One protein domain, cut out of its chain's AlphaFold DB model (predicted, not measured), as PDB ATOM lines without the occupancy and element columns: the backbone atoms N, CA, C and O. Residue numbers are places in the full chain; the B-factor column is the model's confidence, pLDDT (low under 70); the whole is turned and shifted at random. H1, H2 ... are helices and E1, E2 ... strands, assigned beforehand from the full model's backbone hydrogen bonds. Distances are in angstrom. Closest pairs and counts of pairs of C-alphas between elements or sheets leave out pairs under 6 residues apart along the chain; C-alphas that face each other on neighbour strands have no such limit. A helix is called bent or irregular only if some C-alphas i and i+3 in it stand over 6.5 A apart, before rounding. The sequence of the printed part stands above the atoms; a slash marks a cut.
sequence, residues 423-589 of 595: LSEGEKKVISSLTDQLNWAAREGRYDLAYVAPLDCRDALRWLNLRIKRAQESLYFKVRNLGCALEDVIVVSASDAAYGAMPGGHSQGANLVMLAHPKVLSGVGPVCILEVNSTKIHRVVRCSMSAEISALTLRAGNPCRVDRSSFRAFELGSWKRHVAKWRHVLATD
ATOM      1  N   LEU A 423     113.989 113.737 142.647       86.56
ATOM      2  CA  LEU A 423     114.737 114.802 143.316       86.56
ATOM      3  C   LEU A 423     114.665 116.100 142.501       86.56
ATOM      4  O   LEU A 423     115.045 116.127 141.326       86.56
ATOM      5  N   SER A 424     114.257 117.191 143.145       88.31
ATOM      6  CA  SER A 424     114.338 118.538 142.573       88.31
ATOM      7  C   SER A 424     115.793 119.003 142.416       88.31
ATOM      8  O   SER A 424     116.687 118.576 143.148       88.31
ATOM      9  N   GLU A 425     116.050 119.950 141.507       89.25
ATOM     10  CA  GLU A 425     117.391 120.541 141.328       89.25
ATOM     11  C   GLU A 425     117.930 121.227 142.598       89.25
ATOM     12  O   GLU A 425     119.141 121.298 142.806       89.25
ATOM     13  N   GLY A 426     117.040 121.697 143.479       87.12
ATOM     14  CA  GLY A 426     117.413 122.190 144.806       87.12
ATOM     15  C   GLY A 426     117.920 121.069 145.716       87.12
ATOM     16  O   GLY A 426     118.995 121.192 146.304       87.12
ATOM     17  N   GLU A 427     117.195 119.949 145.792       85.38
ATOM     18  CA  GLU A 427     117.607 118.781 146.581       85.38
ATOM     19  C   GLU A 427     118.915 118.175 146.056       85.38
ATOM     20  O   GLU A 427     119.800 117.891 146.859       85.38
ATOM     21  N   LYS A 428     119.105 118.065 144.732       86.69
ATOM     22  CA  LYS A 428     120.366 117.585 144.128       86.69
ATOM     23  C   LYS A 428     121.572 118.435 144.540       86.69
ATOM     24  O   LYS A 428     122.597 117.891 144.952       86.69
ATOM     25  N   LYS A 429     121.448 119.769 144.493       86.25
ATOM     26  CA  LYS A 429     122.511 120.700 144.922       86.25
ATOM     27  C   LYS A 429     122.840 120.554 146.411       86.25
ATOM     28  O   LYS A 429     124.016 120.542 146.776       86.25
ATOM     29  N   VAL A 430     121.821 120.393 147.258       83.88
ATOM     30  CA  VAL A 430     121.992 120.161 148.702       83.88
ATOM     31  C   VAL A 430     122.647 118.800 148.977       83.88
ATOM     32  O   VAL A 430     123.586 118.733 149.771       83.88
ATOM     33  N   ILE A 431     122.228 117.735 148.282       85.56
ATOM     34  CA  ILE A 431     122.832 116.396 148.375       85.56
ATOM     35  C   ILE A 431     124.312 116.446 147.991       85.56
ATOM     36  O   ILE A 431     125.126 115.932 148.756       85.56
ATOM     37  N   SER A 432     124.682 117.089 146.874       84.94
ATOM     38  CA  SER A 432     126.092 117.231 146.471       84.94
ATOM     39  C   SER A 432     126.893 117.960 147.547       84.94
ATOM     40  O   SER A 432     127.812 117.383 148.115       84.94
ATOM     41  N   SER A 433     126.473 119.175 147.921       85.38
ATOM     42  CA  SER A 433     127.192 120.011 148.891       85.38
ATOM     43  C   SER A 433     127.439 119.305 150.231       85.38
ATOM     44  O   SER A 433     128.511 119.446 150.821       85.38
ATOM     45  N   LEU A 434     126.472 118.523 150.717       85.56
ATOM     46  CA  LEU A 434     126.604 117.768 151.966       85.56
ATOM     47  C   LEU A 434     127.394 116.464 151.785       85.56
ATOM     48  O   LEU A 434     128.146 116.082 152.678       85.56
ATOM     49  N   THR A 435     127.294 115.816 150.623       86.38
ATOM     50  CA  THR A 435     128.145 114.675 150.247       86.38
ATOM     51  C   THR A 435     129.615 115.085 150.211       86.38
ATOM     52  O   THR A 435     130.458 114.383 150.766       86.38
ATOM     53  N   ASP A 436     129.925 116.255 149.654       84.56
ATOM     54  CA  ASP A 436     131.279 116.809 149.602       84.56
ATOM     55  C   ASP A 436     131.808 117.147 151.008       84.56
ATOM     56  O   ASP A 436     132.912 116.733 151.373       84.56
ATOM     57  N   GLN A 437     130.991 117.790 151.854       84.31
ATOM     58  CA  GLN A 437     131.333 118.075 153.257       84.31
ATOM     59  C   GLN A 437     131.591 116.802 154.085       84.31
ATOM     60  O   GLN A 437     132.529 116.767 154.890       84.31
ATOM     61  N   LEU A 438     130.798 115.743 153.891       85.88
ATOM     62  CA  LEU A 438     130.954 114.465 154.597       85.88
ATOM     63  C   LEU A 438     132.151 113.656 154.071       85.88
ATOM     64  O   LEU A 438     132.931 113.137 154.870       85.88
ATOM     65  N   ASN A 439     132.371 113.622 152.753       84.00
ATOM     66  CA  ASN A 439     133.560 113.016 152.147       84.00
ATOM     67  C   ASN A 439     134.849 113.717 152.608       84.00
ATOM     68  O   ASN A 439     135.861 113.061 152.862       84.00
ATOM     69  N   TRP A 440     134.820 115.039 152.772       81.31
ATOM     70  CA  TRP A 440     135.941 115.795 153.326       81.31
ATOM     71  C   TRP A 440     136.131 115.572 154.836       81.31
ATOM     72  O   TRP A 440     137.263 115.426 155.299       81.31
ATOM     73  N   ALA A 441     135.053 115.449 155.620       83.44
ATOM     74  CA  ALA A 441     135.138 114.966 157.003       83.44
ATOM     75  C   ALA A 441     135.802 113.585 157.097       83.44
ATOM     76  O   ALA A 441     136.612 113.351 157.999       83.44
ATOM     77  N   ALA A 442     135.520 112.698 156.144       84.81
ATOM     78  CA  ALA A 442     136.097 111.366 156.111       84.81
ATOM     79  C   ALA A 442     137.596 111.334 155.803       84.81
ATOM     80  O   ALA A 442     138.335 110.691 156.549       84.81
ATOM     81  N   ARG A 443     138.054 112.063 154.773       79.00
ATOM     82  CA  ARG A 443     139.487 112.170 154.410       79.00
ATOM     83  C   ARG A 443     140.359 112.616 155.588       79.00
ATOM     84  O   ARG A 443     141.499 112.185 155.715       79.00
ATOM     85  N   GLU A 444     139.796 113.437 156.466       76.62
ATOM     86  CA  GLU A 444     140.465 113.978 157.648       76.62
ATOM     87  C   GLU A 444     140.537 113.013 158.847       76.62
ATOM     88  O   GLU A 444     141.394 113.164 159.723       76.62
ATOM     89  N   GLY A 445     139.653 112.016 158.923       80.62
ATOM     90  CA  GLY A 445     139.631 111.054 160.033       80.62
ATOM     91  C   GLY A 445     138.249 110.659 160.546       80.62
ATOM     92  O   GLY A 445     138.160 109.789 161.410       80.62
ATOM     93  N   ARG A 446     137.150 111.237 160.035       85.69
ATOM     94  CA  ARG A 446     135.798 110.688 160.261       85.69
ATOM     95  C   ARG A 446     135.541 109.516 159.318       85.69
ATOM     96  O   ARG A 446     134.666 109.568 158.460       85.69
ATOM     97  N   TYR A 447     136.345 108.466 159.439       86.69
ATOM     98  CA  TYR A 447     136.304 107.312 158.537       86.69
ATOM     99  C   TYR A 447     134.941 106.587 158.547       86.69
ATOM    100  O   TYR A 447     134.565 105.943 157.573       86.69
ATOM    101  N   ASP A 448     134.143 106.776 159.599       87.19
ATOM    102  CA  ASP A 448     132.743 106.353 159.709       87.19
ATOM    103  C   ASP A 448     131.768 107.110 158.777       87.19
ATOM    104  O   ASP A 448     130.620 106.693 158.586       87.19
ATOM    105  N   LEU A 449     132.233 108.195 158.155       88.75
ATOM    106  CA  LEU A 449     131.562 108.964 157.107       88.75
ATOM    107  C   LEU A 449     132.156 108.698 155.710       88.75
ATOM    108  O   LEU A 449     131.667 109.262 154.739       88.75
ATOM    109  N   ALA A 450     133.170 107.827 155.578       83.00
ATOM    110  CA  ALA A 450     133.908 107.591 154.324       83.00
ATOM    111  C   ALA A 450     133.100 106.951 153.190       83.00
ATOM    112  O   ALA A 450     133.655 106.731 152.117       83.00
ATOM    113  N   TYR A 451     131.818 106.660 153.419       78.44
ATOM    114  CA  TYR A 451     130.871 106.285 152.381       78.44
ATOM    115  C   TYR A 451     129.621 107.169 152.431       78.44
ATOM    116  O   TYR A 451     128.657 106.889 153.155       78.44
ATOM    117  N   VAL A 452     129.641 108.207 151.595       69.19
ATOM    118  CA  VAL A 452     128.450 108.897 151.096       69.19
ATOM    119  C   VAL A 452     128.522 108.844 149.574       69.19
ATOM    120  O   VAL A 452     129.232 109.622 148.938       69.19
ATOM    121  N   ALA A 453     127.838 107.865 148.981       61.06
ATOM    122  CA  ALA A 453     127.669 107.837 147.536       61.06
ATOM    123  C   ALA A 453     126.710 108.962 147.114       61.06
ATOM    124  O   ALA A 453     125.669 109.117 147.760       61.06
ATOM    125  N   PRO A 454     126.983 109.689 146.015       60.69
ATOM    126  CA  PRO A 454     125.926 110.408 145.323       60.69
ATOM    127  C   PRO A 454     124.916 109.364 144.832       60.69
ATOM    128  O   PRO A 454     125.259 108.450 144.076       60.69
ATOM    129  N   LEU A 455     123.695 109.461 145.347       66.81
ATOM    130  CA  LEU A 455     122.573 108.603 145.004       66.81
ATOM    131  C   LEU A 455     121.500 109.486 144.362       66.81
ATOM    132  O   LEU A 455     121.022 110.430 144.982       66.81
ATOM    133  N   ASP A 456     121.111 109.172 143.130       70.19
ATOM    134  CA  ASP A 456     120.166 109.979 142.342       70.19
ATOM    135  C   ASP A 456     118.683 109.668 142.661       70.19
ATOM    136  O   ASP A 456     117.789 109.949 141.863       70.19
ATOM    137  N   CYS A 457     118.406 109.062 143.821       73.75
ATOM    138  CA  CYS A 457     117.079 108.635 144.280       73.75
ATOM    139  C   CYS A 457     116.704 109.285 145.622       73.75
ATOM    140  O   CYS A 457     117.581 109.675 146.389       73.75
ATOM    141  N   ARG A 458     115.411 109.371 145.964       78.12
ATOM    142  CA  ARG A 458     114.958 110.039 147.203       78.12
ATOM    143  C   ARG A 458     115.471 109.374 148.493       78.12
ATOM    144  O   ARG A 458     115.758 110.071 149.465       78.12
ATOM    145  N   ASP A 459     115.747 108.065 148.462       79.00
ATOM    146  CA  ASP A 459     116.473 107.331 149.517       79.00
ATOM    147  C   ASP A 459     117.842 107.948 149.876       79.00
ATOM    148  O   ASP A 459     118.309 107.801 151.011       79.00
ATOM    149  N   ALA A 460     118.481 108.677 148.951       81.56
ATOM    150  CA  ALA A 460     119.706 109.431 149.210       81.56
ATOM    151  C   ALA A 460     119.566 110.342 150.426       81.56
ATOM    152  O   ALA A 460     120.447 110.359 151.279       81.56
ATOM    153  N   LEU A 461     118.439 111.050 150.543       82.19
ATOM    154  CA  LEU A 461     118.172 111.976 151.641       82.19
ATOM    155  C   LEU A 461     118.062 111.250 152.989       82.19
ATOM    156  O   LEU A 461     118.503 111.776 154.010       82.19
ATOM    157  N   ARG A 462     117.540 110.017 153.000       81.62
ATOM    158  CA  ARG A 462     117.458 109.171 154.198       81.62
ATOM    159  C   ARG A 462     118.838 108.679 154.636       81.62
ATOM    160  O   ARG A 462     119.184 108.804 155.812       81.62
ATOM    161  N   TRP A 463     119.643 108.167 153.705       82.75
ATOM    162  CA  TRP A 463     121.025 107.745 153.977       82.75
ATOM    163  C   TRP A 463     121.921 108.915 154.385       82.75
ATOM    164  O   TRP A 463     122.705 108.796 155.331       82.75
ATOM    165  N   LEU A 464     121.757 110.058 153.719       85.12
ATOM    166  CA  LEU A 464     122.416 111.311 154.050       85.12
ATOM    167  C   LEU A 464     122.032 111.738 155.471       85.12
ATOM    168  O   LEU A 464     122.929 111.910 156.284       85.12
ATOM    169  N   ASN A 465     120.745 111.773 155.835       84.56
ATOM    170  CA  ASN A 465     120.313 112.119 157.198       84.56
ATOM    171  C   ASN A 465     120.869 111.185 158.293       84.56
ATOM    172  O   ASN A 465     121.164 111.654 159.394       84.56
ATOM    173  N   LEU A 466     121.081 109.895 158.009       85.44
ATOM    174  CA  LEU A 466     121.774 108.986 158.936       85.44
ATOM    175  C   LEU A 466     123.262 109.350 159.095       85.44
ATOM    176  O   LEU A 466     123.763 109.427 160.219       85.44
ATOM    177  N   ARG A 467     123.968 109.636 157.993       86.75
ATOM    178  CA  ARG A 467     125.375 110.087 158.016       86.75
ATOM    179  C   ARG A 467     125.530 111.480 158.638       86.75
ATOM    180  O   ARG A 467     126.520 111.725 159.313       86.75
ATOM    181  N   ILE A 468     124.535 112.349 158.476       86.00
ATOM    182  CA  ILE A 468     124.423 113.682 159.084       86.00
ATOM    183  C   ILE A 468     124.345 113.576 160.604       86.00
ATOM    184  O   ILE A 468     125.169 114.182 161.286       86.00
ATOM    185  N   LYS A 469     123.431 112.754 161.141       86.06
ATOM    186  CA  LYS A 469     123.346 112.504 162.590       86.06
ATOM    187  C   LYS A 469     124.656 111.928 163.123       86.06
ATOM    188  O   LYS A 469     125.220 112.462 164.076       86.06
ATOM    189  N   ARG A 470     125.235 110.952 162.415       87.75
ATOM    190  CA  ARG A 470     126.544 110.399 162.777       87.75
ATOM    191  C   ARG A 470     127.671 111.442 162.736       87.75
ATOM    192  O   ARG A 470     128.565 111.396 163.573       87.75
ATOM    193  N   ALA A 471     127.636 112.406 161.819       86.94
ATOM    194  CA  ALA A 471     128.600 113.507 161.740       86.94
ATOM    195  C   ALA A 471     128.425 114.576 162.839       86.94
ATOM    196  O   ALA A 471     129.343 115.368 163.062       86.94
ATOM    197  N   GLN A 472     127.272 114.599 163.519       84.31
ATOM    198  CA  GLN A 472     127.022 115.417 164.709       84.31
ATOM    199  C   GLN A 472     127.525 114.730 165.996       84.31
ATOM    200  O   GLN A 472     127.934 115.409 166.937       84.31
ATOM    201  N   GLU A 473     127.571 113.395 166.036       86.62
ATOM    202  CA  GLU A 473     128.211 112.645 167.126       86.62
ATOM    203  C   GLU A 473     129.728 112.920 167.179       86.62
ATOM    204  O   GLU A 473     130.392 113.009 166.143       86.62
ATOM    205  N   SER A 474     130.299 113.018 168.385       83.69
ATOM    206  CA  SER A 474     131.756 113.117 168.566       83.69
ATOM    207  C   SER A 474     132.435 111.781 168.258       83.69
ATOM    208  O   SER A 474     132.028 110.752 168.795       83.69
ATOM    209  N   LEU A 475     133.512 111.798 167.470       84.69
ATOM    210  CA  LEU A 475     134.383 110.634 167.280       84.69
ATOM    211  C   LEU A 475     135.719 110.850 167.995       84.69
ATOM    212  O   LEU A 475     136.360 111.880 167.799       84.69
ATOM    213  N   TYR A 476     136.159 109.852 168.756       82.75
ATOM    214  CA  TYR A 476     137.526 109.761 169.261       82.75
ATOM    215  C   TYR A 476     138.322 108.833 168.339       82.75
ATOM    216  O   TYR A 476     137.914 107.695 168.099       82.75
ATOM    217  N   PHE A 477     139.442 109.315 167.806       83.94
ATOM    218  CA  PHE A 477     140.385 108.521 167.026       83.94
ATOM    219  C   PHE A 477     141.762 108.566 167.687       83.94
ATOM    220  O   PHE A 477     142.250 109.641 168.019       83.94
ATOM    221  N   LYS A 478     142.386 107.399 167.866       86.81
ATOM    222  CA  LYS A 478     143.624 107.257 168.631       86.81
ATOM    223  C   LYS A 478     144.821 106.939 167.735       86.81
ATOM    224  O   LYS A 478     144.909 105.840 167.184       86.81
ATOM    225  N   VAL A 479     145.753 107.882 167.649       89.31
ATOM    226  CA  VAL A 479     147.082 107.713 167.052       89.31
ATOM    227  C   VAL A 479     147.978 107.063 168.104       89.31
ATOM    228  O   VAL A 479     148.278 107.674 169.127       89.31
ATOM    229  N   ARG A 480     148.366 105.804 167.879       90.81
ATOM    230  CA  ARG A 480     149.092 105.001 168.875       90.81
ATOM    231  C   ARG A 480     150.597 105.007 168.664       90.81
ATOM    232  O   ARG A 480     151.059 104.873 167.526       90.81
ATOM    233  N   ASN A 481     151.354 105.047 169.756       92.50
ATOM    234  CA  ASN A 481     152.738 104.600 169.727       92.50
ATOM    235  C   ASN A 481     152.725 103.076 169.535       92.50
ATOM    236  O   ASN A 481     151.971 102.353 170.188       92.50
ATOM    237  N   LEU A 482     153.491 102.578 168.566       95.12
ATOM    238  CA  LEU A 482     153.504 101.157 168.225       95.12
ATOM    239  C   LEU A 482     154.466 100.355 169.106       95.12
ATOM    240  O   LEU A 482     154.327  99.133 169.174       95.12
ATOM    241  N   GLY A 483     155.410 101.012 169.789       94.25
ATOM    242  CA  GLY A 483     156.420 100.363 170.627       94.25
ATOM    243  C   GLY A 483     157.553  99.683 169.848       94.25
ATOM    244  O   GLY A 483     158.218  98.806 170.395       94.25
ATOM    245  N   CYS A 484     157.771 100.061 168.584       94.50
ATOM    246  CA  CYS A 484     158.887  99.614 167.742       94.50
ATOM    247  C   CYS A 484     159.573 100.807 167.060       94.50
ATOM    248  O   CYS A 484     159.026 101.911 167.043       94.50
ATOM    249  N   ALA A 485     160.757 100.593 166.479       89.88
ATOM    250  CA  ALA A 485     161.420 101.621 165.682       89.88
ATOM    251  C   ALA A 485     160.633 101.892 164.383       89.88
ATOM    252  O   ALA A 485     159.871 101.037 163.927       89.88
ATOM    253  N   LEU A 486     160.798 103.074 163.777       85.81
ATOM    254  CA  LEU A 486     160.055 103.456 162.566       85.81
ATOM    255  C   LEU A 486     160.398 102.551 161.372       85.81
ATOM    256  O   LEU A 486     159.532 102.255 160.554       85.81
ATOM    257  N   GLU A 487     161.637 102.075 161.308       85.75
ATOM    258  CA  GLU A 487     162.142 101.116 160.324       85.75
ATOM    259  C   GLU A 487     161.563  99.694 160.467       85.75
ATOM    260  O   GLU A 487     161.572  98.941 159.492       85.75
ATOM    261  N   ASP A 488     161.020  99.337 161.637       92.19
ATOM    262  CA  ASP A 488     160.337  98.056 161.870       92.19
ATOM    263  C   ASP A 488     158.843  98.106 161.488       92.19
ATOM    264  O   ASP A 488     158.176  97.068 161.418       92.19
ATOM    265  N   VAL A 489     158.280  99.301 161.276       92.88
ATOM    266  CA  VAL A 489     156.838  99.492 161.081       92.88
ATOM    267  C   VAL A 489     156.366  98.866 159.768       92.88
ATOM    268  O   VAL A 489     156.898  99.106 158.683       92.88
ATOM    269  N   ILE A 490     155.291  98.087 159.859       93.38
ATOM    270  CA  ILE A 490     154.684  97.392 158.727       93.38
ATOM    271  C   ILE A 490     153.568  98.254 158.148       93.38
ATOM    272  O   ILE A 490     152.634  98.630 158.857       93.38
ATOM    273  N   VAL A 491     153.621  98.519 156.845       92.44
ATOM    274  CA  VAL A 491     152.476  99.086 156.126       92.44
ATOM    275  C   VAL A 491     151.461  97.969 155.917       92.44
ATOM    276  O   VAL A 491     151.796  96.919 155.368       92.44
ATOM    277  N   VAL A 492     150.209  98.191 156.297       92.56
ATOM    278  CA  VAL A 492     149.097  97.287 155.984       92.56
ATOM    279  C   VAL A 492     148.099  98.036 155.110       92.56
ATOM    280  O   VAL A 492     147.678  99.143 155.443       92.56
ATOM    281  N   SER A 493     147.708  97.445 153.984       91.50
ATOM    282  CA  SER A 493     146.598  97.936 153.163       91.50
ATOM    283  C   SER A 493     145.530  96.861 153.061       91.50
ATOM    284  O   SER A 493     145.715  95.862 152.368       91.50
ATOM    285  N   ALA A 494     144.425  97.074 153.768       92.00
ATOM    286  CA  ALA A 494     143.246  96.226 153.697       92.00
ATOM    287  C   ALA A 494     142.248  96.773 152.666       92.00
ATOM    288  O   ALA A 494     142.128  97.993 152.500       92.00
ATOM    289  N   SER A 495     141.508  95.883 152.009       92.06
ATOM    290  CA  SER A 495     140.358  96.222 151.171       92.06
ATOM    291  C   SER A 495     139.153  95.330 151.432       92.06
ATOM    292  O   SER A 495     139.306  94.145 151.709       92.06
ATOM    293  N   ASP A 496     137.980  95.906 151.211       92.06
ATOM    294  CA  ASP A 496     136.686  95.233 151.075       92.06
ATOM    295  C   ASP A 496     135.988  95.838 149.841       92.06
ATOM    296  O   ASP A 496     136.190  97.019 149.529       92.06
ATOM    297  N   ALA A 497     135.210  95.062 149.087       92.06
ATOM    298  CA  ALA A 497     134.486  95.588 147.932       92.06
ATOM    299  C   ALA A 497     133.184  94.836 147.619       92.06
ATOM    300  O   ALA A 497     133.170  93.725 147.079       92.06
ATOM    301  N   ALA A 498     132.061  95.518 147.840       90.88
ATOM    302  CA  ALA A 498     130.737  95.013 147.518       90.88
ATOM    303  C   ALA A 498     130.472  95.066 145.996       90.88
ATOM    304  O   ALA A 498     130.131  96.111 145.425       90.88
ATOM    305  N   TYR A 499     130.629  93.920 145.328       92.62
ATOM    306  CA  TYR A 499     130.346  93.751 143.899       92.62
ATOM    307  C   TYR A 499     128.845  93.873 143.595       92.62
ATOM    308  O   TYR A 499     128.025  93.164 144.172       92.62
ATOM    309  N   GLY A 500     128.489  94.771 142.673       89.69
ATOM    310  CA  GLY A 500     127.114  94.977 142.192       89.69
ATOM    311  C   GLY A 500     126.112  95.533 143.215       89.69
ATOM    312  O   GLY A 500     124.928  95.626 142.902       89.69
ATOM    313  N   ALA A 501     126.559  95.886 144.425       87.19
ATOM    314  CA  ALA A 501     125.691  96.236 145.552       87.19
ATOM    315  C   ALA A 501     125.205  97.698 145.572       87.19
ATOM    316  O   ALA A 501     124.317  98.036 146.355       87.19
ATOM    317  N   MET A 502     125.771  98.579 144.742       84.31
ATOM    318  CA  MET A 502     125.296  99.961 144.622       84.31
ATOM    319  C   MET A 502     124.120 100.060 143.631       84.31
ATOM    320  O   MET A 502     124.060  99.283 142.671       84.31
ATOM    321  N   PRO A 503     123.232 101.065 143.772       79.00
ATOM    322  CA  PRO A 503     122.218 101.377 142.765       79.00
ATOM    323  C   PRO A 503     122.797 101.486 141.346       79.00
ATOM    324  O   PRO A 503     123.942 101.895 141.146       79.00
ATOM    325  N   GLY A 504     122.016 101.042 140.358       82.75
ATOM    326  CA  GLY A 504     122.486 100.838 138.981       82.75
ATOM    327  C   GLY A 504     123.352  99.583 138.772       82.75
ATOM    328  O   GLY A 504     123.861  99.385 137.674       82.75
ATOM    329  N   GLY A 505     123.536  98.734 139.792       87.19
ATOM    330  CA  GLY A 505     124.402  97.548 139.717       87.19
ATOM    331  C   GLY A 505     125.896  97.886 139.743       87.19
ATOM    332  O   GLY A 505     126.731  97.084 139.320       87.19
ATOM    333  N   HIS A 506     126.256  99.083 140.210       89.19
ATOM    334  CA  HIS A 506     127.650  99.476 140.377       89.19
ATOM    335  C   HIS A 506     128.290  98.759 141.580       89.19
ATOM    336  O   HIS A 506     127.610  98.237 142.460       89.19
ATOM    337  N   SER A 507     129.623  98.732 141.621       92.00
ATOM    338  CA  SER A 507     130.374  98.127 142.728       92.00
ATOM    339  C   SER A 507     131.003  99.200 143.609       92.00
ATOM    340  O   SER A 507     131.468 100.221 143.100       92.00
ATOM    341  N   GLN A 508     131.048  98.954 144.913       90.81
ATOM    342  CA  GLN A 508     131.713  99.808 145.897       90.81
ATOM    343  C   GLN A 508     133.072  99.203 146.256       90.81
ATOM    344  O   GLN A 508     133.189  97.985 146.336       90.81
ATOM    345  N   GLY A 509     134.086 100.036 146.480       91.31
ATOM    346  CA  GLY A 509     135.398  99.612 146.968       91.31
ATOM    347  C   GLY A 509     135.830 100.454 148.161       91.31
ATOM    348  O   GLY A 509     135.929 101.677 148.045       91.31
ATOM    349  N   ALA A 510     136.087  99.798 149.287       90.31
ATOM    350  CA  ALA A 510     136.681 100.367 150.485       90.31
ATOM    351  C   ALA A 510     138.157  99.962 150.587       90.31
ATOM    352  O   ALA A 510     138.522  98.818 150.315       90.31
ATOM    353  N   ASN A 511     139.014 100.888 151.008       89.75
ATOM    354  CA  ASN A 511     140.372 100.573 151.430       89.75
ATOM    355  C   ASN A 511     140.744 101.314 152.718       89.75
ATOM    356  O   ASN A 511     140.163 102.347 153.062       89.75
ATOM    357  N   LEU A 512     141.688 100.716 153.439       90.38
ATOM    358  CA  LEU A 512     142.150 101.095 154.767       90.38
ATOM    359  C   LEU A 512     143.675 100.941 154.789       90.38
ATOM    360  O   LEU A 512     144.190  99.830 154.654       90.38
ATOM    361  N   VAL A 513     144.395 102.053 154.942       90.31
ATOM    362  CA  VAL A 513     145.860 102.084 155.054       90.31
ATOM    363  C   VAL A 513     146.243 102.327 156.507       90.31
ATOM    364  O   VAL A 513     145.819 103.307 157.126       90.31
ATOM    365  N   MET A 514     147.056 101.426 157.047       92.88
ATOM    366  CA  MET A 514     147.494 101.412 158.438       92.88
ATOM    367  C   MET A 514     149.010 101.248 158.535       92.88
ATOM    368  O   MET A 514     149.643 100.652 157.663       92.88
ATOM    369  N   LEU A 515     149.562 101.719 159.646       93.38
ATOM    370  CA  LEU A 515     150.896 101.375 160.122       93.38
ATOM    371  C   LEU A 515     150.756 100.442 161.324       93.38
ATOM    372  O   LEU A 515     149.952 100.703 162.218       93.38
ATOM    373  N   ALA A 516     151.498  99.340 161.330       95.88
ATOM    374  CA  ALA A 516     151.316  98.239 162.263       95.88
ATOM    375  C   ALA A 516     152.636  97.801 162.900       95.88
ATOM    376  O   ALA A 516     153.681  97.760 162.249       95.88
ATOM    377  N   HIS A 517     152.573  97.419 164.172       97.19
ATOM    378  CA  HIS A 517     153.710  96.822 164.867       97.19
ATOM    379  C   HIS A 517     153.994  95.402 164.317       97.19
ATOM    380  O   HIS A 517     153.037  94.633 164.162       97.19
ATOM    381  N   PRO A 518     155.266  94.982 164.124       97.19
ATOM    382  CA  PRO A 518     155.670  93.651 163.627       97.19
ATOM    383  C   PRO A 518     154.869  92.416 164.082       97.19
ATOM    384  O   PRO A 518     154.659  91.497 163.291       97.19
ATOM    385  N   LYS A 519     154.378  92.394 165.333       97.12
ATOM    386  CA  LYS A 519     153.486  91.342 165.884       97.12
ATOM    387  C   LYS A 519     152.249  91.032 165.024       97.12
ATOM    388  O   LYS A 519     151.756  89.913 165.115       97.12
ATOM    389  N   VAL A 520     151.778  91.955 164.176       96.12
ATOM    390  CA  VAL A 520     150.638  91.724 163.260       96.12
ATOM    391  C   VAL A 520     150.869  90.556 162.281       96.12
ATOM    392  O   VAL A 520     149.920  89.995 161.747       96.12
ATOM    393  N   LEU A 521     152.129  90.164 162.055       94.88
ATOM    394  CA  LEU A 521     152.505  89.022 161.211       94.88
ATOM    395  C   LEU A 521     152.312  87.656 161.882       94.88
ATOM    396  O   LEU A 521     152.288  86.641 161.193       94.88
ATOM    397  N   SER A 522     152.259  87.620 163.215       96.31
ATOM    398  CA  SER A 522     152.277  86.388 164.017       96.31
ATOM    399  C   SER A 522     151.128  86.307 165.028       96.31
ATOM    400  O   SER A 522     151.077  85.373 165.822       96.31
ATOM    401  N   GLY A 523     150.230  87.293 165.041       95.00
ATOM    402  CA  GLY A 523     149.114  87.385 165.976       95.00
ATOM    403  C   GLY A 523     148.555  88.805 166.057       95.00
ATOM    404  O   GLY A 523     148.607  89.572 165.100       95.00
ATOM    405  N   VAL A 524     148.015  89.164 167.221       94.88
ATOM    406  CA  VAL A 524     147.455  90.501 167.461       94.88
ATOM    407  C   VAL A 524     148.581  91.510 167.714       94.88
ATOM    408  O   VAL A 524     149.428  91.312 168.586       94.88
ATOM    409  N   GLY A 525     148.573  92.621 166.976       94.75
ATOM    410  CA  GLY A 525     149.472  93.760 167.176       94.75
ATOM    411  C   GLY A 525     148.718  95.092 167.088       94.75
ATOM    412  O   GLY A 525     147.683  95.152 166.423       94.75
ATOM    413  N   PRO A 526     149.198  96.161 167.752       95.25
ATOM    414  CA  PRO A 526     148.618  97.490 167.600       95.25
ATOM    415  C   PRO A 526     148.808  98.020 166.173       95.25
ATOM    416  O   PRO A 526     149.808  97.733 165.507       95.25
ATOM    417  N   VAL A 527     147.841  98.828 165.741       94.44
ATOM    418  CA  VAL A 527     147.841  99.537 164.459       94.44
ATOM    419  C   VAL A 527     147.446 100.997 164.663       94.44
ATOM    420  O   VAL A 527     146.657 101.316 165.556       94.44
ATOM    421  N   CYS A 528     147.959 101.877 163.809       92.69
ATOM    422  CA  CYS A 528     147.485 103.241 163.626       92.69
ATOM    423  C   CYS A 528     146.897 103.370 162.218       92.69
ATOM    424  O   CYS A 528     147.546 103.004 161.239       92.69
ATOM    425  N   ILE A 529     145.681 103.902 162.103       90.56
ATOM    426  CA  ILE A 529     145.079 104.205 160.800       90.56
ATOM    427  C   ILE A 529     145.704 105.497 160.263       90.56
ATOM    428  O   ILE A 529     145.834 106.471 161.001       90.56
ATOM    429  N   LEU A 530     146.086 105.506 158.986       85.62
ATOM    430  CA  LEU A 530     146.488 106.723 158.276       85.62
ATOM    431  C   LEU A 530     145.373 107.232 157.363       85.62
ATOM    432  O   LEU A 530     145.118 108.432 157.279       85.62
ATOM    433  N   GLU A 531     144.725 106.314 156.649       85.50
ATOM    434  CA  GLU A 531     143.830 106.645 155.546       85.50
ATOM    435  C   GLU A 531     142.696 105.620 155.438       85.50
ATOM    436  O   GLU A 531     142.936 104.416 155.543       85.50
ATOM    437  N   VAL A 532     141.474 106.090 155.183       87.31
ATOM    438  CA  VAL A 532     140.333 105.249 154.789       87.31
ATOM    439  C   VAL A 532     139.577 105.955 153.676       87.31
ATOM    440  O   VAL A 532     139.339 107.162 153.741       87.31
ATOM    441  N   ASN A 533     139.173 105.200 152.663       86.44
ATOM    442  CA  ASN A 533     138.429 105.706 151.517       86.44
ATOM    443  C   ASN A 533     137.415 104.649 151.067       86.44
ATOM    444  O   ASN A 533     137.812 103.521 150.776       86.44
ATOM    445  N   SER A 534     136.136 105.011 150.927       89.06
ATOM    446  CA  SER A 534     135.131 104.153 150.290       89.06
ATOM    447  C   SER A 534     134.495 104.866 149.103       89.06
ATOM    448  O   SER A 534     133.919 105.942 149.229       89.06
ATOM    449  N   THR A 535     134.633 104.285 147.916       87.44
ATOM    450  CA  THR A 535     134.310 104.955 146.649       87.44
ATOM    451  C   THR A 535     133.625 104.014 145.670       87.44
ATOM    452  O   THR A 535     133.879 102.808 145.662       87.44
ATOM    453  N   LYS A 536     132.792 104.582 144.791       88.50
ATOM    454  CA  LYS A 536     132.262 103.894 143.609       88.50
ATOM    455  C   LYS A 536     133.426 103.388 142.752       88.50
ATOM    456  O   LYS A 536     134.304 104.157 142.369       88.50
ATOM    457  N   ILE A 537     133.433 102.103 142.419       90.00
ATOM    458  CA  ILE A 537     134.381 101.543 141.455       90.00
ATOM    459  C   ILE A 537     133.869 101.925 140.063       90.00
ATOM    460  O   ILE A 537     132.913 101.344 139.554       90.00
ATOM    461  N   HIS A 538     134.495 102.936 139.456       85.69
ATOM    462  CA  HIS A 538     134.091 103.465 138.148       85.69
ATOM    463  C   HIS A 538     134.314 102.475 136.991       85.69
ATOM    464  O   HIS A 538     133.622 102.556 135.978       85.69
ATOM    465  N   ARG A 539     135.261 101.533 137.125       86.31
ATOM    466  CA  ARG A 539     135.523 100.501 136.107       86.31
ATOM    467  C   ARG A 539     134.549  99.328 136.238       86.31
ATOM    468  O   ARG A 539     134.285  98.864 137.346       86.31
ATOM    469  N   VAL A 540     134.064  98.802 135.113       87.69
ATOM    470  CA  VAL A 540     133.199  97.612 135.099       87.69
ATOM    471  C   VAL A 540     134.008  96.383 135.519       87.69
ATOM    472  O   VAL A 540     134.793  95.833 134.749       87.69
ATOM    473  N   VAL A 541     133.812  95.962 136.765       92.19
ATOM    474  CA  VAL A 541     134.306  94.696 137.318       92.19
ATOM    475  C   VAL A 541     133.322  93.558 137.023       92.19
ATOM    476  O   VAL A 541     132.169  93.814 136.686       92.19
ATOM    477  N   ARG A 542     133.773  92.299 137.120       92.19
ATOM    478  CA  ARG A 542     132.956  91.102 136.806       92.19
ATOM    479  C   ARG A 542     132.757  90.131 137.981       92.19
ATOM    480  O   ARG A 542     132.026  89.157 137.842       92.19
ATOM    481  N   CYS A 543     133.424  90.362 139.113       91.75
ATOM    482  CA  CYS A 543     133.340  89.553 140.333       91.75
ATOM    483  C   CYS A 543     133.912  90.322 141.541       91.75
ATOM    484  O   CYS A 543     134.635  91.305 141.354       91.75
ATOM    485  N   SER A 544     133.666  89.844 142.767       89.69
ATOM    486  CA  SER A 544     134.171  90.458 144.011       89.69
ATOM    487  C   SER A 544     135.696  90.559 144.061       89.69
ATOM    488  O   SER A 544     136.222  91.623 144.358       89.69
ATOM    489  N   MET A 545     136.425  89.526 143.624       89.88
ATOM    490  CA  MET A 545     137.894  89.582 143.531       89.88
ATOM    491  C   MET A 545     138.374  90.708 142.593       89.88
ATOM    492  O   MET A 545     139.333  91.411 142.901       89.88
ATOM    493  N   SER A 546     137.673  90.956 141.476       91.00
ATOM    494  CA  SER A 546     137.962  92.116 140.618       91.00
ATOM    495  C   SER A 546     137.627  93.441 141.313       91.00
ATOM    496  O   SER A 546     138.316  94.438 141.092       91.00
ATOM    497  N   ALA A 547     136.576  93.475 142.135       91.69
ATOM    498  CA  ALA A 547     136.179  94.647 142.908       91.69
ATOM    499  C   ALA A 547     137.222  94.994 143.989       91.69
ATOM    500  O   ALA A 547     137.678  96.134 144.034       91.69
ATOM    501  N   GLU A 548     137.713  94.023 144.757       89.44
ATOM    502  CA  GLU A 548     138.747  94.245 145.781       89.44
ATOM    503  C   GLU A 548     140.102  94.593 145.177       89.44
ATOM    504  O   GLU A 548     140.726  95.567 145.591       89.44
ATOM    505  N   ILE A 549     140.514  93.924 144.095       89.12
ATOM    506  CA  ILE A 549     141.703  94.343 143.341       89.12
ATOM    507  C   ILE A 549     141.519  95.772 142.789       89.12
ATOM    508  O   ILE A 549     142.503  96.488 142.617       89.12
ATOM    509  N   SER A 550     140.289  96.254 142.557       89.62
ATOM    510  CA  SER A 550     140.038  97.677 142.244       89.62
ATOM    511  C   SER A 550     140.224  98.582 143.458       89.62
ATOM    512  O   SER A 550     140.919  99.590 143.350       89.62
ATOM    513  N   ALA A 551     139.646  98.213 144.601       88.31
ATOM    514  CA  ALA A 551     139.774  98.951 145.851       88.31
ATOM    515  C   ALA A 551     141.242  99.065 146.303       88.31
ATOM    516  O   ALA A 551     141.679 100.158 146.665       88.31
ATOM    517  N   LEU A 552     142.029  97.989 146.179       85.00
ATOM    518  CA  LEU A 552     143.480  98.012 146.366       85.00
ATOM    519  C   LEU A 552     144.170  98.866 145.304       85.00
ATOM    520  O   LEU A 552     144.827  99.837 145.660       85.00
ATOM    521  N   THR A 553     144.048  98.552 144.007       79.19
ATOM    522  CA  THR A 553     144.861  99.233 142.971       79.19
ATOM    523  C   THR A 553     144.623 100.742 142.886       79.19
ATOM    524  O   THR A 553     145.549 101.463 142.520       79.19
ATOM    525  N   LEU A 554     143.453 101.240 143.306       66.12
ATOM    526  CA  LEU A 554     143.177 102.676 143.437       66.12
ATOM    527  C   LEU A 554     144.091 103.405 144.441       66.12
ATOM    528  O   LEU A 554     144.323 104.598 144.259       66.12
ATOM    529  N   ARG A 555     144.604 102.736 145.489       64.25
ATOM    530  CA  ARG A 555     145.447 103.369 146.530       64.25
ATOM    531  C   ARG A 555     146.670 102.572 147.001       64.25
ATOM    532  O   ARG A 555     147.469 103.114 147.752       64.25
ATOM    533  N   ALA A 556     146.933 101.371 146.491       52.03
ATOM    534  CA  ALA A 556     148.198 100.654 146.706       52.03
ATOM    535  C   ALA A 556     149.414 101.401 146.109       52.03
ATOM    536  O   ALA A 556     150.553 101.110 146.459       52.03
ATOM    537  N   GLY A 557     149.173 102.403 145.252       49.81
ATOM    538  CA  GLY A 557     150.157 103.393 144.798       49.81
ATOM    539  C   GLY A 557     150.291 104.652 145.677       49.81
ATOM    540  O   GLY A 557     151.001 105.570 145.271       49.81
ATOM    541  N   ASN A 558     149.636 104.725 146.846       53.75
ATOM    542  CA  ASN A 558     149.738 105.837 147.807       53.75
ATOM    543  C   ASN A 558     150.618 105.616 149.065       53.75
ATOM    544  O   ASN A 558     151.007 106.643 149.624       53.75
ATOM    545  N   PRO A 559     151.031 104.401 149.514       49.09
ATOM    546  CA  PRO A 559     152.035 104.256 150.587       49.09
ATOM    547  C   PRO A 559     153.324 105.036 150.290       49.09
ATOM    548  O   PRO A 559     153.944 105.612 151.178       49.09
ATOM    549  N   CYS A 560     153.617 105.176 148.995       47.56
ATOM    550  CA  CYS A 560     154.542 106.098 148.334       47.56
ATOM    551  C   CYS A 560     154.593 107.527 148.908       47.56
ATOM    552  O   CYS A 560     155.560 108.243 148.667       47.56
ATOM    553  N   ARG A 561     153.556 107.983 149.617       52.22
ATOM    554  CA  ARG A 561     153.491 109.312 150.238       52.22
ATOM    555  C   ARG A 561     154.009 109.326 151.680       52.22
ATOM    556  O   ARG A 561     154.653 110.296 152.048       52.22
ATOM    557  N   VAL A 562     153.834 108.239 152.436       47.75
ATOM    558  CA  VAL A 562     154.558 107.981 153.704       47.75
ATOM    559  C   VAL A 562     156.031 107.644 153.421       47.75
ATOM    560  O   VAL A 562     156.921 107.853 154.232       47.75
ATOM    561  N   ASP A 563     156.318 107.157 152.218       46.53
ATOM    562  CA  ASP A 563     157.678 106.871 151.773       46.53
ATOM    563  C   ASP A 563     158.438 108.112 151.250       46.53
ATOM    564  O   ASP A 563     159.634 108.246 151.514       46.53
ATOM    565  N   ARG A 564     157.746 109.080 150.612       50.28
ATOM    566  CA  ARG A 564     158.294 110.419 150.267       50.28
ATOM    567  C   ARG A 564     159.037 111.070 151.428       50.28
ATOM    568  O   ARG A 564     160.024 111.775 151.220       50.28
ATOM    569  N   SER A 565     158.515 110.851 152.627       45.53
ATOM    570  CA  SER A 565     159.000 111.435 153.861       45.53
ATOM    571  C   SER A 565     160.183 110.647 154.439       45.53
ATOM    572  O   SER A 565     161.075 111.201 155.057       45.53
ATOM    573  N   SER A 566     160.310 109.349 154.196       46.22
ATOM    574  CA  SER A 566     161.174 108.521 155.048       46.22
ATOM    575  C   SER A 566     162.671 108.514 154.692       46.22
ATOM    576  O   SER A 566     163.457 107.930 155.431       46.22
ATOM    577  N   PHE A 567     163.111 109.146 153.589       50.94
ATOM    578  CA  PHE A 567     164.490 108.973 153.095       50.94
ATOM    579  C   PHE A 567     165.194 110.230 152.557       50.94
ATOM    580  O   PHE A 567     164.728 110.888 151.623       50.94
ATOM    581  N   ARG A 568     166.432 110.462 153.034       49.94
ATOM    582  CA  ARG A 568     167.369 111.521 152.579       49.94
ATOM    583  C   ARG A 568     167.692 111.525 151.072       49.94
ATOM    584  O   ARG A 568     168.257 112.501 150.588       49.94
ATOM    585  N   ALA A 569     167.344 110.471 150.336       57.56
ATOM    586  CA  ALA A 569     167.577 110.332 148.896       57.56
ATOM    587  C   ALA A 569     166.286 110.078 148.090       57.56
ATOM    588  O   ALA A 569     166.358 109.610 146.957       57.56
ATOM    589  N   PHE A 570     165.100 110.374 148.648       56.38
ATOM    590  CA  PHE A 570     163.862 110.266 147.873       56.38
ATOM    591  C   PHE A 570     163.888 111.220 146.671       56.38
ATOM    592  O   PHE A 570     163.938 112.442 146.834       56.38
ATOM    593  N   GLU A 571     163.771 110.649 145.474       66.56
ATOM    594  CA  GLU A 571     163.470 111.346 144.228       66.56
ATOM    595  C   GLU A 571     162.175 110.771 143.658       66.56
ATOM    596  O   GLU A 571     161.903 109.574 143.784       66.56
ATOM    597  N   LEU A 572     161.395 111.579 142.934       67.56
ATOM    598  CA  LEU A 572     160.167 111.067 142.321       67.56
ATOM    599  C   LEU A 572     160.450 109.980 141.266       67.56
ATOM    600  O   LEU A 572     159.637 109.078 141.105       67.56
ATOM    601  N   GLY A 573     161.610 109.997 140.599       73.50
ATOM    602  CA  GLY A 573     162.021 108.917 139.689       73.50
ATOM    603  C   GLY A 573     162.321 107.586 140.396       73.50
ATOM    604  O   GLY A 573     162.177 106.523 139.795       73.50
ATOM    605  N   SER A 574     162.683 107.620 141.683       75.50
ATOM    606  CA  SER A 574     163.121 106.454 142.458       75.50
ATOM    607  C   SER A 574     162.115 105.993 143.523       75.50
ATOM    608  O   SER A 574     162.450 105.110 144.315       75.50
ATOM    609  N   TRP A 575     160.870 106.502 143.524       70.50
ATOM    610  CA  TRP A 575     159.854 106.186 144.550       70.50
ATOM    611  C   TRP A 575     159.647 104.681 144.763       70.50
ATOM    612  O   TRP A 575     159.586 104.214 145.894       70.50
ATOM    613  N   LYS A 576     159.636 103.882 143.687       75.62
ATOM    614  CA  LYS A 576     159.457 102.419 143.777       75.62
ATOM    615  C   LYS A 576     160.549 101.733 144.606       75.62
ATOM    616  O   LYS A 576     160.258 100.765 145.299       75.62
ATOM    617  N   ARG A 577     161.793 102.229 144.551       78.62
ATOM    618  CA  ARG A 577     162.937 101.697 145.320       78.62
ATOM    619  C   ARG A 577     162.894 102.093 146.795       78.62
ATOM    620  O   ARG A 577     163.575 101.473 147.605       78.62
ATOM    621  N   HIS A 578     162.157 103.147 147.122       73.12
ATOM    622  CA  HIS A 578     161.997 103.639 148.479       73.12
ATOM    623  C   HIS A 578     160.852 102.872 149.168       73.12
ATOM    624  O   HIS A 578     161.118 102.165 150.141       73.12
ATOM    625  N   VAL A 579     159.666 102.803 148.545       74.62
ATOM    626  CA  VAL A 579     158.532 101.973 149.009       74.62
ATOM    627  C   VAL A 579     158.923 100.508 149.197       74.62
ATOM    628  O   VAL A 579     158.540  99.905 150.191       74.62
ATOM    629  N   ALA A 580     159.722  99.932 148.292       81.00
ATOM    630  CA  ALA A 580     160.155  98.533 148.383       81.00
ATOM    631  C   ALA A 580     161.052  98.203 149.599       81.00
ATOM    632  O   ALA A 580     161.358  97.033 149.814       81.00
ATOM    633  N   LYS A 581     161.481  99.200 150.387       80.75
ATOM    634  CA  LYS A 581     162.152  98.988 151.682       80.75
ATOM    635  C   LYS A 581     161.154  98.711 152.809       80.75
ATOM    636  O   LYS A 581     161.501  98.028 153.766       80.75
ATOM    637  N   TRP A 582     159.939  99.247 152.703       82.62
ATOM    638  CA  TRP A 582     158.885  99.064 153.693       82.62
ATOM    639  C   TRP A 582     158.256  97.683 153.545       82.62
ATOM    640  O   TRP A 582     157.876  97.267 152.447       82.62
ATOM    641  N   ARG A 583     158.085  96.971 154.661       89.94
ATOM    642  CA  ARG A 583     157.341  95.711 154.653       89.94
ATOM    643  C   ARG A 583     155.855  96.019 154.479       89.94
ATOM    644  O   ARG A 583     155.215  96.527 155.395       89.94
ATOM    645  N   HIS A 584     155.317  95.709 153.302       90.25
ATOM    646  CA  HIS A 584     153.915  95.947 152.953       90.25
ATOM    647  C   HIS A 584     153.118  94.639 152.976       90.25
ATOM    648  O   HIS A 584     153.471  93.676 152.297       90.25
ATOM    649  N   VAL A 585     152.041  94.605 153.759       91.38
ATOM    650  CA  VAL A 585     151.046  93.526 153.781       91.38
ATOM    651  C   VAL A 585     149.777  94.011 153.083       91.38
ATOM    652  O   VAL A 585     149.245  95.072 153.413       91.38
ATOM    653  N   LEU A 586     149.276  93.219 152.135       90.69
ATOM    654  CA  LEU A 586     147.965  93.416 151.516       90.69
ATOM    655  C   LEU A 586     146.965  92.443 152.149       90.69
ATOM    656  O   LEU A 586     147.281  91.265 152.302       90.69
ATOM    657  N   ALA A 587     145.777  92.930 152.501       90.06
ATOM    658  CA  ALA A 587     144.687  92.123 153.045       90.06
ATOM    659  C   ALA A 587     143.403  92.324 152.227       90.06
ATOM    660  O   ALA A 587     143.062  93.447 151.856       90.06
ATOM    661  N   THR A 588     142.698  91.228 151.960       89.56
ATOM    662  CA  THR A 588     141.486  91.143 151.130       89.56
ATOM    663  C   THR A 588     140.492  90.203 151.804       89.56
ATOM    664  O   THR A 588     140.913  89.141 152.270       89.56
ATOM    665  N   ASP A 589     139.204  90.544 151.831       82.94
ATOM    666  CA  ASP A 589     138.141  89.606 152.243       82.94
ATOM    667  C   ASP A 589     137.836  88.578 151.138       82.94
ATOM    668  O   ASP A 589     137.370  87.468 151.414       82.94
TER     669      ASP A 589
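This is residues 423 to 589 of the 595 residues of the protein "Hypothetical protein" of Symbiodinium microadriaticum (UniProt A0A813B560). A twisted sheet of four strands, E4, E3, E2 and E5, makes a wall with H4 packed slantwise over one face. Toward one end of the longest axis lie the touching helices H1 and H2, H1 reaching E4 with residues 439 to 444; toward the other end lies a small pair, H5 and H6, not on the sheet. The printed part has 167 residues, with six named helices and five named strands in the order H1 H2 E1 E2 E3 H3 E4 H4 H5 H6 E5; the sheet E4 E3 E2 E5 is mixed and the class is mixed, helices and strands. It is only just compact, close to loose, with a radius of gyration of the C-alphas of 18.1 A and spans of 54 by 39 by 34 A.

Look first at E3, residues 507 to 516, antiparallel to E2, residues 490 to 496, in a hairpin with N 492 and O 514 at 2.9 A. On the other side of E3 is E4, residues 527 to 537, an antiparallel edge strand that bends by 60 degrees at residue 530; N 513 and O 531 are 2.8 A apart. E5, residues 584 to 588, is parallel to E2, with N 585 and O 491 at 2.8 A. H4, residues 544 to 553, gives two layers, a helix on one face of a sheet; it lies over E2, its height over the sheet 4.2 A, only just above the sheet's level. Its closest C-alphas to E3 are Ala 551 and Gly 509, 4.6 A apart. H1, residues 425 to 444, only grazes the sheet, with residues 439 to 444. With residues 431 to 438 alone it touches H2, residues 459 to 472, at a steep tilt of 40 degrees, the same way; the C-alphas of Ile 431 and Leu 461 are closest, at 7.2 A. E1, residues 475 to 479, pairs with no named strand; its closest C-alpha to E4 is Val 479, 5.6 A from that of Cys 528. H3, residues 518 to 521, only grazes the sheet. H5, residues 560 to 566, touches H6, residues 572 to 579, about perpendicular at 84 degrees; the C-alphas of Asp 563 and Val 579 are closest, at 5.7 A. Every O i to N i+4 pair is within hydrogen-bond range in H1, H2 and H4; H5 has 1 of 3, beside 1 of 4 O i to N i+3 pairs, H6 has 2 of 4, and H3 is too short for one.

Find C-alpha 507 at (130.374, 98.127, 142.728), where E3 begins its 28.6 A; E4 spans 26.7 A and E2 19.7 A. Find C-alpha 425 at (117.391, 120.541, 141.328), from which H1 runs 29.0 A; H2 spans 20.2 A. E5 ends at C-alpha 588, (141.486, 91.143, 151.130). H6 is irregular, with C-alphas 573 and 576 8.1 A apart.

The C-alphas of Ser 424 and Ala 485, the two farthest apart, are 55.1 A apart. The printed part has no cut, and the link from H1 to H2, residues 445 to 458, is long. In this model pLDDT is under 70 at residues 452 to 455 and 554 to 572.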